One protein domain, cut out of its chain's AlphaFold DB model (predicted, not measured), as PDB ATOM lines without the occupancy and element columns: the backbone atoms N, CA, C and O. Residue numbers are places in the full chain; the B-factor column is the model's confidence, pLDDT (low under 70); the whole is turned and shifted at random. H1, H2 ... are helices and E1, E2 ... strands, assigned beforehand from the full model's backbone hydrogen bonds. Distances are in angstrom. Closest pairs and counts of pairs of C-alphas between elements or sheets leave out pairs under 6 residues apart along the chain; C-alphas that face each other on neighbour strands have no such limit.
ATOM      1  N   LYS A  65     -95.819  -0.848 199.010       75.50
ATOM      2  CA  LYS A  65     -96.411   0.245 198.230       75.50
ATOM      3  C   LYS A  65     -97.885  -0.082 198.024       75.50
ATOM      4  O   LYS A  65     -98.207  -1.067 197.368       75.50
ATOM      5  N   ILE A  66     -98.775   0.729 198.580       84.56
ATOM      6  CA  ILE A  66    -100.219   0.598 198.373       84.56
ATOM      7  C   ILE A  66    -100.620   1.683 197.379       84.56
ATOM      8  O   ILE A  66    -100.400   2.861 197.639       84.56
ATOM      9  N   ARG A  67    -101.181   1.297 196.229       88.50
ATOM     10  CA  ARG A  67    -101.681   2.228 195.208       88.50
ATOM     11  C   ARG A  67    -103.186   2.045 195.078       88.50
ATOM     12  O   ARG A  67    -103.638   0.936 194.821       88.50
ATOM     13  N   THR A  68    -103.940   3.126 195.229       90.00
ATOM     14  CA  THR A  68    -105.392   3.147 195.031       90.00
ATOM     15  C   THR A  68    -105.781   4.278 194.083       90.00
ATOM     16  O   THR A  68    -105.122   5.319 194.054       90.00
ATOM     17  N   LYS A  69    -106.806   4.069 193.254       93.06
ATOM     18  CA  LYS A  69    -107.304   5.087 192.317       93.06
ATOM     19  C   LYS A  69    -108.308   5.983 193.041       93.06
ATOM     20  O   LYS A  69    -109.160   5.480 193.769       93.06
ATOM     21  N   ILE A  70    -108.211   7.292 192.835       92.50
ATOM     22  CA  ILE A  70    -109.205   8.234 193.353       92.50
ATOM     23  C   ILE A  70    -110.418   8.187 192.419       92.50
ATOM     24  O   ILE A  70    -110.280   8.287 191.200       92.50
ATOM     25  N   SER A  71    -111.612   7.972 192.975       91.38
ATOM     26  CA  SER A  71    -112.833   7.907 192.165       91.38
ATOM     27  C   SER A  71    -113.090   9.251 191.473       91.38
ATOM     28  O   SER A  71    -112.917  10.304 192.083       91.38
ATOM     29  N   GLY A  72    -113.477   9.219 190.196       91.19
ATOM     30  CA  GLY A  72    -113.775  10.425 189.413       91.19
ATOM     31  C   GLY A  72    -112.561  11.195 188.875       91.19
ATOM     32  O   GLY A  72    -112.743  12.250 188.282       91.19
ATOM     33  N   THR A  73    -111.333  10.691 189.041       92.31
ATOM     34  CA  THR A  73    -110.113  11.287 188.461       92.31
ATOM     35  C   THR A  73    -109.184  10.227 187.861       92.31
ATOM     36  O   THR A  73    -109.298   9.030 188.133       92.31
ATOM     37  N   GLU A  74    -108.224  10.662 187.041       92.94
ATOM     38  CA  GLU A  74    -107.108   9.822 186.566       92.94
ATOM     39  C   GLU A  74    -105.936   9.765 187.567       92.94
ATOM     40  O   GLU A  74    -104.884   9.186 187.297       92.94
ATOM     41  N   ALA A  75    -106.127  10.338 188.759       91.38
ATOM     42  CA  ALA A  75    -105.129  10.390 189.812       91.38
ATOM     43  C   ALA A  75    -105.077   9.093 190.640       91.38
ATOM     44  O   ALA A  75    -106.084   8.425 190.899       91.38
ATOM     45  N   TYR A  76    -103.874   8.764 191.112       92.31
ATOM     46  CA  TYR A  76    -103.621   7.610 191.970       92.31
ATOM     47  C   TYR A  76    -103.010   8.054 193.295       92.31
ATOM     48  O   TYR A  76    -101.950   8.675 193.317       92.31
ATOM     49  N   LEU A  77    -103.628   7.648 194.402       89.56
ATOM     50  CA  LEU A  77    -103.050   7.783 195.728       89.56
ATOM     51  C   LEU A  77    -102.091   6.615 195.970       89.56
ATOM     52  O   LEU A  77    -102.489   5.449 195.958       89.56
ATOM     53  N   THR A  78    -100.818   6.930 196.189       89.06
ATOM     54  CA  THR A  78     -99.785   5.936 196.477       89.06
ATOM     55  C   THR A  78     -99.221   6.163 197.874       89.06
ATOM     56  O   THR A  78     -98.561   7.163 198.125       89.06
ATOM     57  N   LEU A  79     -99.429   5.203 198.770       85.81
ATOM     58  CA  LEU A  79     -98.772   5.128 200.071       85.81
ATOM     59  C   LEU A  79     -97.496   4.297 199.916       85.81
ATOM     60  O   LEU A  79     -97.556   3.104 199.615       85.81
ATOM     61  N   LYS A  80     -96.337   4.929 200.104       84.81
ATOM     62  CA  LYS A  80     -95.018   4.287 200.053       84.81
ATOM     63  C   LYS A  80     -94.279   4.571 201.357       84.81
ATOM     64  O   LYS A  80     -94.287   5.696 201.841       84.81
ATOM     65  N   TYR A  81     -93.622   3.555 201.906       81.88
ATOM     66  CA  TYR A  81     -92.631   3.738 202.964       81.88
ATOM     67  C   TYR A  81     -91.265   3.995 202.322       81.88
ATOM     68  O   TYR A  81     -90.859   3.242 201.439       81.88
ATOM     69  N   GLY A  82     -90.573   5.045 202.747       80.12
ATOM     70  CA  GLY A  82     -89.259   5.420 202.229       80.12
ATOM     71  C   GLY A  82     -88.864   6.819 202.686       80.12
ATOM     72  O   GLY A  82     -89.591   7.437 203.467       80.12
ATOM     73  N   ASP A  83     -87.727   7.296 202.191       82.56
ATOM     74  CA  ASP A  83     -87.341   8.696 202.326       82.56
ATOM     75  C   ASP A  83     -88.134   9.544 201.322       82.56
ATOM     76  O   ASP A  83     -88.229   9.208 200.139       82.56
ATOM     77  N   ILE A  84     -88.746  10.624 201.809       83.00
ATOM     78  CA  ILE A  84     -89.495  11.564 200.972       83.00
ATOM     79  C   ILE A  84     -88.559  12.429 200.124       83.00
ATOM     80  O   ILE A  84     -88.952  12.885 199.056       83.00
ATOM     81  N   LEU A  85     -87.316  12.626 200.571       82.50
ATOM     82  CA  LEU A  85     -86.324  13.447 199.885       82.50
ATOM     83  C   LEU A  85     -85.824  12.802 198.593       82.50
ATOM     84  O   LEU A  85     -85.343  13.517 197.720       82.50
ATOM     85  N   ASP A  86     -85.915  11.480 198.473       84.06
ATOM     86  CA  ASP A  86     -85.502  10.724 197.282       84.06
ATOM     87  C   ASP A  86     -86.618  10.616 196.234       84.06
ATOM     88  O   ASP A  86     -86.472   9.933 195.221       84.06
ATOM     89  N   TYR A  87     -87.763  11.254 196.475       82.38
ATOM     90  CA  TYR A  87     -88.859  11.256 195.522       82.38
ATOM     91  C   TYR A  87     -88.615  12.287 194.413       82.38
ATOM     92  O   TYR A  87     -88.491  13.482 194.673       82.38
ATOM     93  N   GLU A  88     -88.598  11.826 193.164       78.88
ATOM     94  CA  GLU A  88     -88.523  12.689 191.985       78.88
ATOM     95  C   GLU A  88     -89.902  13.320 191.724       78.88
ATOM     96  O   GLU A  88     -90.832  12.662 191.255       78.88
ATOM     97  N   GLY A  89     -90.065  14.596 192.084       81.81
ATOM     98  CA  GLY A  89     -91.291  15.353 191.832       81.81
ATOM     99  C   GLY A  89     -91.512  16.511 192.803       81.81
ATOM    100  O   GLY A  89     -90.623  16.902 193.556       81.81
ATOM    101  N   HIS A  90     -92.727  17.062 192.789       82.75
ATOM    102  CA  HIS A  90     -93.128  18.095 193.741       82.75
ATOM    103  C   HIS A  90     -93.378  17.478 195.118       82.75
ATOM    104  O   HIS A  90     -94.212  16.585 195.270       82.75
ATOM    105  N   ILE A  91     -92.664  17.980 196.124       82.69
ATOM    106  CA  ILE A  91     -92.785  17.530 197.507       82.69
ATOM    107  C   ILE A  91     -93.526  18.612 198.294       82.69
ATOM    108  O   ILE A  91     -93.025  19.721 198.460       82.69
ATOM    109  N   ALA A  92     -94.713  18.276 198.794       80.69
ATOM    110  CA  ALA A  92     -95.441  19.112 199.740       80.69
ATOM    111  C   ALA A  92     -95.150  18.626 201.163       80.69
ATOM    112  O   ALA A  92     -95.370  17.454 201.481       80.69
ATOM    113  N   VAL A  93     -94.653  19.516 202.021       76.81
ATOM    114  CA  VAL A  93     -94.335  19.197 203.419       76.81
ATOM    115  C   VAL A  93     -95.138  20.091 204.339       76.81
ATOM    116  O   VAL A  93     -95.287  21.285 204.093       76.81
ATOM    117  N   SER A  94     -95.670  19.489 205.400       71.50
ATOM    118  CA  SER A  94     -96.370  20.230 206.442       71.50
ATOM    119  C   SER A  94     -95.404  21.195 207.127       71.50
ATOM    120  O   SER A  94     -94.324  20.794 207.569       71.50
ATOM    121  N   SER A  95     -95.802  22.459 207.210       72.31
ATOM    122  CA  SER A  95     -95.073  23.511 207.910       72.31
ATOM    123  C   SER A  95     -95.865  23.958 209.136       72.31
ATOM    124  O   SER A  95     -97.074  23.739 209.228       72.31
ATOM    125  N   SER A  96     -95.181  24.578 210.096       69.94
ATOM    126  CA  SER A  96     -95.858  25.193 211.237       69.94
ATOM    127  C   SER A  96     -96.662  26.420 210.790       69.94
ATOM    128  O   SER A  96     -96.343  27.046 209.780       69.94
ATOM    129  N   ASN A  97     -97.667  26.812 211.582       67.00
ATOM    130  CA  ASN A  97     -98.508  27.989 211.307       67.00
ATOM    131  C   ASN A  97     -97.710  29.290 211.110       67.00
ATOM    132  O   ASN A  97     -98.197  30.213 210.471       67.00
ATOM    133  N   PHE A  98     -96.498  29.363 211.664       65.88
ATOM    134  CA  PHE A  98     -95.649  30.551 211.602       65.88
ATOM    135  C   PHE A  98     -94.593  30.489 210.499       65.88
ATOM    136  O   PHE A  98     -93.809  31.425 210.386       65.88
ATOM    137  N   PHE A  99     -94.543  29.397 209.722       65.56
ATOM    138  CA  PHE A  99     -93.628  29.200 208.591       65.56
ATOM    139  C   PHE A  99     -92.189  29.661 208.867       65.56
ATOM    140  O   PHE A  99     -91.505  30.211 208.008       65.56
ATOM    141  N   ASN A 100     -91.730  29.462 210.102       62.09
ATOM    142  CA  ASN A 100     -90.432  29.953 210.520       62.09
ATOM    143  C   ASN A 100     -89.377  29.015 209.937       62.09
ATOM    144  O   ASN A 100     -89.326  27.867 210.355       62.09
ATOM    145  N   THR A 101     -88.609  29.465 208.943       62.84
ATOM    146  CA  THR A 101     -87.624  28.661 208.189       62.84
ATOM    147  C   THR A 101     -86.192  28.854 208.681       62.84
ATOM    148  O   THR A 101     -85.248  28.354 208.074       62.84
ATOM    149  N   SER A 102     -86.012  29.554 209.803       62.88
ATOM    150  CA  SER A 102     -84.704  29.764 210.413       62.88
ATOM    151  C   SER A 102     -84.115  28.455 210.952       62.88
ATOM    152  O   SER A 102     -84.671  27.822 211.855       62.88
ATOM    153  N   LEU A 103     -82.935  28.079 210.448       63.19
ATOM    154  CA  LEU A 103     -82.154  26.931 210.931       63.19
ATOM    155  C   LEU A 103     -81.676  27.092 212.388       63.19
ATOM    156  O   LEU A 103     -81.320  26.103 213.019       63.19
ATOM    157  N   ASN A 104     -81.731  28.301 212.966       62.28
ATOM    158  CA  ASN A 104     -81.471  28.498 214.399       62.28
ATOM    159  C   ASN A 104     -82.594  27.942 215.288       62.28
ATOM    160  O   ASN A 104     -82.380  27.697 216.471       62.28
ATOM    161  N   ILE A 105     -83.795  27.768 214.733       65.25
ATOM    162  CA  ILE A 105     -84.987  27.315 215.465       65.25
ATOM    163  C   ILE A 105     -85.327  25.870 215.082       65.25
ATOM    164  O   ILE A 105     -85.889  25.116 215.878       65.25
ATOM    165  N   ILE A 106     -84.960  25.455 213.870       68.88
ATOM    166  CA  ILE A 106     -85.287  24.148 213.311       68.88
ATOM    167  C   ILE A 106     -84.065  23.242 213.340       68.88
ATOM    168  O   ILE A 106     -83.038  23.536 212.740       68.88
ATOM    169  N   SER A 107     -84.202  22.075 213.972       72.44
ATOM    170  CA  SER A 107     -83.149  21.059 213.943       72.44
ATOM    171  C   SER A 107     -82.821  20.649 212.504       72.44
ATOM    172  O   SER A 107     -83.720  20.269 211.751       72.44
ATOM    173  N   GLU A 108     -81.533  20.605 212.153       74.56
ATOM    174  CA  GLU A 108     -81.055  20.071 210.866       74.56
ATOM    175  C   GLU A 108     -81.516  18.633 210.601       74.56
ATOM    176  O   GLU A 108     -81.630  18.214 209.453       74.56
ATOM    177  N   ARG A 109     -81.794  17.861 211.660       79.75
ATOM    178  CA  ARG A 109     -82.304  16.488 211.544       79.75
ATOM    179  C   ARG A 109     -83.806  16.424 211.277       79.75
ATOM    180  O   ARG A 109     -84.308  15.348 210.960       79.75
ATOM    181  N   SER A 110     -84.537  17.527 211.412       79.56
ATOM    182  CA  SER A 110     -85.964  17.570 211.081       79.56
ATOM    183  C   SER A 110     -86.182  17.479 209.568       79.56
ATOM    184  O   SER A 110     -85.313  17.867 208.794       79.56
ATOM    185  N   LEU A 111     -87.359  17.009 209.138       78.44
ATOM    186  CA  LEU A 111     -87.721  16.944 207.713       78.44
ATOM    187  C   LEU A 111     -87.535  18.296 207.014       78.44
ATOM    188  O   LEU A 111     -86.932  18.362 205.950       78.44
ATOM    189  N   LEU A 112     -88.004  19.377 207.637       78.25
ATOM    190  CA  LEU A 112     -87.906  20.716 207.068       78.25
ATOM    191  C   LEU A 112     -86.450  21.212 207.011       78.25
ATOM    192  O   LEU A 112     -86.036  21.751 205.990       78.25
ATOM    193  N   GLY A 113     -85.648  20.946 208.048       76.81
ATOM    194  CA  GLY A 113     -84.210  21.239 208.040       76.81
ATOM    195  C   GLY A 113     -83.454  20.477 206.946       76.81
ATOM    196  O   GLY A 113     -82.641  21.064 206.234       76.81
ATOM    197  N   GLN A 114     -83.774  19.195 206.743       82.81
ATOM    198  CA  GLN A 114     -83.180  18.384 205.677       82.81
ATOM    199  C   GLN A 114     -83.571  18.881 204.275       82.81
ATOM    200  O   GLN A 114     -82.734  18.873 203.375       82.81
ATOM    201  N   ILE A 115     -84.801  19.372 204.087       80.38
ATOM    202  CA  ILE A 115     -85.255  19.983 202.825       80.38
ATOM    203  C   ILE A 115     -84.504  21.283 202.550       80.38
ATOM    204  O   ILE A 115     -83.981  21.459 201.452       80.38
ATOM    205  N   ILE A 116     -84.404  22.169 203.546       77.62
ATOM    206  CA  ILE A 116     -83.652  23.426 203.415       77.62
ATOM    207  C   ILE A 116     -82.199  23.122 203.038       77.62
ATOM    208  O   ILE A 116     -81.664  23.698 202.094       77.62
ATOM    209  N   LYS A 117     -81.578  22.145 203.701       79.25
ATOM    210  CA  LYS A 117     -80.206  21.730 203.407       79.25
ATOM    211  C   LYS A 117     -80.048  21.155 201.995       79.25
ATOM    212  O   LYS A 117     -79.099  21.514 201.306       79.25
ATOM    213  N   LYS A 118     -80.973  20.291 201.556       78.25
ATOM    214  CA  LYS A 118     -80.905  19.606 200.253       78.25
ATOM    215  C   LYS A 118     -81.186  20.538 199.070       78.25
ATOM    216  O   LYS A 118     -80.540  20.395 198.039       78.25
ATOM    217  N   PHE A 119     -82.129  21.469 199.206       75.69
ATOM    218  CA  PHE A 119     -82.602  22.297 198.087       75.69
ATOM    219  C   PHE A 119     -82.109  23.752 198.121       75.69
ATOM    220  O   PHE A 119     -82.025  24.376 197.070       75.69
ATOM    221  N   PHE A 120     -81.755  24.288 199.295       73.69
ATOM    222  CA  PHE A 120     -81.360  25.696 199.480       73.69
ATOM    223  C   PHE A 120     -79.900  25.865 199.938       73.69
ATOM    224  O   PHE A 120     -79.498  26.941 200.373       73.69
ATOM    225  N   ASN A 121     -79.084  24.812 199.800       65.81
ATOM    226  CA  ASN A 121     -77.621  24.858 199.896       65.81
ATOM    227  C   ASN A 121     -77.067  25.481 201.198       65.81
ATOM    228  O   ASN A 121     -76.026  26.135 201.186       65.81
ATOM    229  N   SER A 122     -77.766  25.283 202.326       57.31
ATOM    230  CA  SER A 122     -77.401  25.844 203.640       57.31
ATOM    231  C   SER A 122     -77.250  27.372 203.673       57.31
ATOM    232  O   SER A 122     -76.673  27.906 204.621       57.31
ATOM    233  N   ASP A 123     -77.770  28.098 202.681       51.47
ATOM    234  CA  ASP A 123     -77.742  29.553 202.723       51.47
ATOM    235  C   ASP A 123     -78.733  30.004 203.804       51.47
ATOM    236  O   ASP A 123     -79.944  29.836 203.677       51.47
ATOM    237  N   ASN A 124     -78.203  30.524 204.914       51.09
ATOM    238  CA  ASN A 124     -78.920  30.934 206.131       51.09
ATOM    239  C   ASN A 124     -79.878  32.126 205.918       51.09
ATOM    240  O   ASN A 124     -80.257  32.814 206.867       51.09
ATOM    241  N   ARG A 125     -80.247  32.413 204.672       50.19
ATOM    242  CA  ARG A 125     -81.173  33.470 204.295       50.19
ATOM    243  C   ARG A 125     -82.577  32.895 204.351       50.19
ATOM    244  O   ARG A 125     -82.875  31.934 203.652       50.19
ATOM    245  N   GLU A 126     -83.406  33.474 205.217       52.41
ATOM    246  CA  GLU A 126     -84.825  33.157 205.388       52.41
ATOM    247  C   GLU A 126     -85.480  32.789 204.051       52.41
ATOM    248  O   GLU A 126     -85.721  33.645 203.194       52.41
ATOM    249  N   VAL A 127     -85.744  31.499 203.852       55.25
ATOM    250  CA  VAL A 127     -86.419  31.030 202.646       55.25
ATOM    251  C   VAL A 127     -87.874  31.466 202.775       55.25
ATOM    252  O   VAL A 127     -88.651  30.862 203.519       55.25
ATOM    253  N   LYS A 128     -88.233  32.560 202.096       51.28
ATOM    254  CA  LYS A 128     -89.614  33.036 201.994       51.28
ATOM    255  C   LYS A 128     -90.352  32.154 200.996       51.28
ATOM    256  O   LYS A 128     -90.258  32.349 199.787       51.28
ATOM    257  N   PHE A 129     -91.072  31.163 201.509       55.44
ATOM    258  CA  PHE A 129     -92.044  30.430 200.709       55.44
ATOM    259  C   PHE A 129     -93.221  31.368 200.412       55.44
ATOM    260  O   PHE A 129     -93.822  31.921 201.332       55.44
ATOM    261  N   PHE A 130     -93.515  31.598 199.132       45.19
ATOM    262  CA  PHE A 130     -94.671  32.396 198.725       45.19
ATOM    263  C   PHE A 130     -95.959  31.643 199.072       45.19
ATOM    264  O   PHE A 130     -96.135  30.488 198.686       45.19
ATOM    265  N   GLN A 131     -96.842  32.308 199.817       42.97
ATOM    266  CA  GLN A 131     -98.209  31.860 200.062       42.97
ATOM    267  C   GLN A 131     -98.992  32.013 198.750       42.97
ATOM    268  O   GLN A 131     -99.063  33.121 198.215       42.97
ATOM    269  N   ILE A 132     -99.510  30.903 198.218       42.03
ATOM    270  CA  ILE A 132    -100.495  30.884 197.124       42.03
ATOM    271  C   ILE A 132    -101.884  30.870 197.756       42.03
ATOM    272  O   ILE A 132    -102.050  30.112 198.742       42.03
TER     273      ILE A 132
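This is residues 65 to 132 of the 132 residues of an uncharacterized protein of Desulfobacteraceae bacterium (UniProt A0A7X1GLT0). With little regular structure, the model is a loose, winding chain with a two-stranded hairpin, E1 and E2, at one end and a short helix, H1, among loops toward the other. Residues 70 to 75 stick out beyond the hairpin. The printed part has 68 residues, with E1, E2 and H1 in that order, the sheet antiparallel; the class is mixed, with only 17 residues in named elements. It is loose and elongated, with a radius of gyration of the C-alphas of 15.1 A and spans of 43 by 27 by 18 A.

E1, residues 66 to 69, begins at C-alpha 66 (-100.219, 0.598, 198.373) and is 10.3 A long. E2, residues 76 to 79, is 9.8 A long. H1, residues 111 to 119, is 12.1 A long and ends at C-alpha 119 (-82.602, 22.297, 198.087).

E1 and E2 form an antiparallel hairpin at 161 degrees, with N 68 and O 77 within hydrogen-bond range at 2.8 A. E1 and H1 are apart. In H1 every O i to N i+4 pair is within hydrogen-bond range.

The C-alphas farthest apart, of Gly 72 and Asn 104, are 44.7 A apart. The printed part has no cut. E2 to H1 is a long link of 31 residues. Residues 96 to 106 and 121 to 132 have pLDDT under 70.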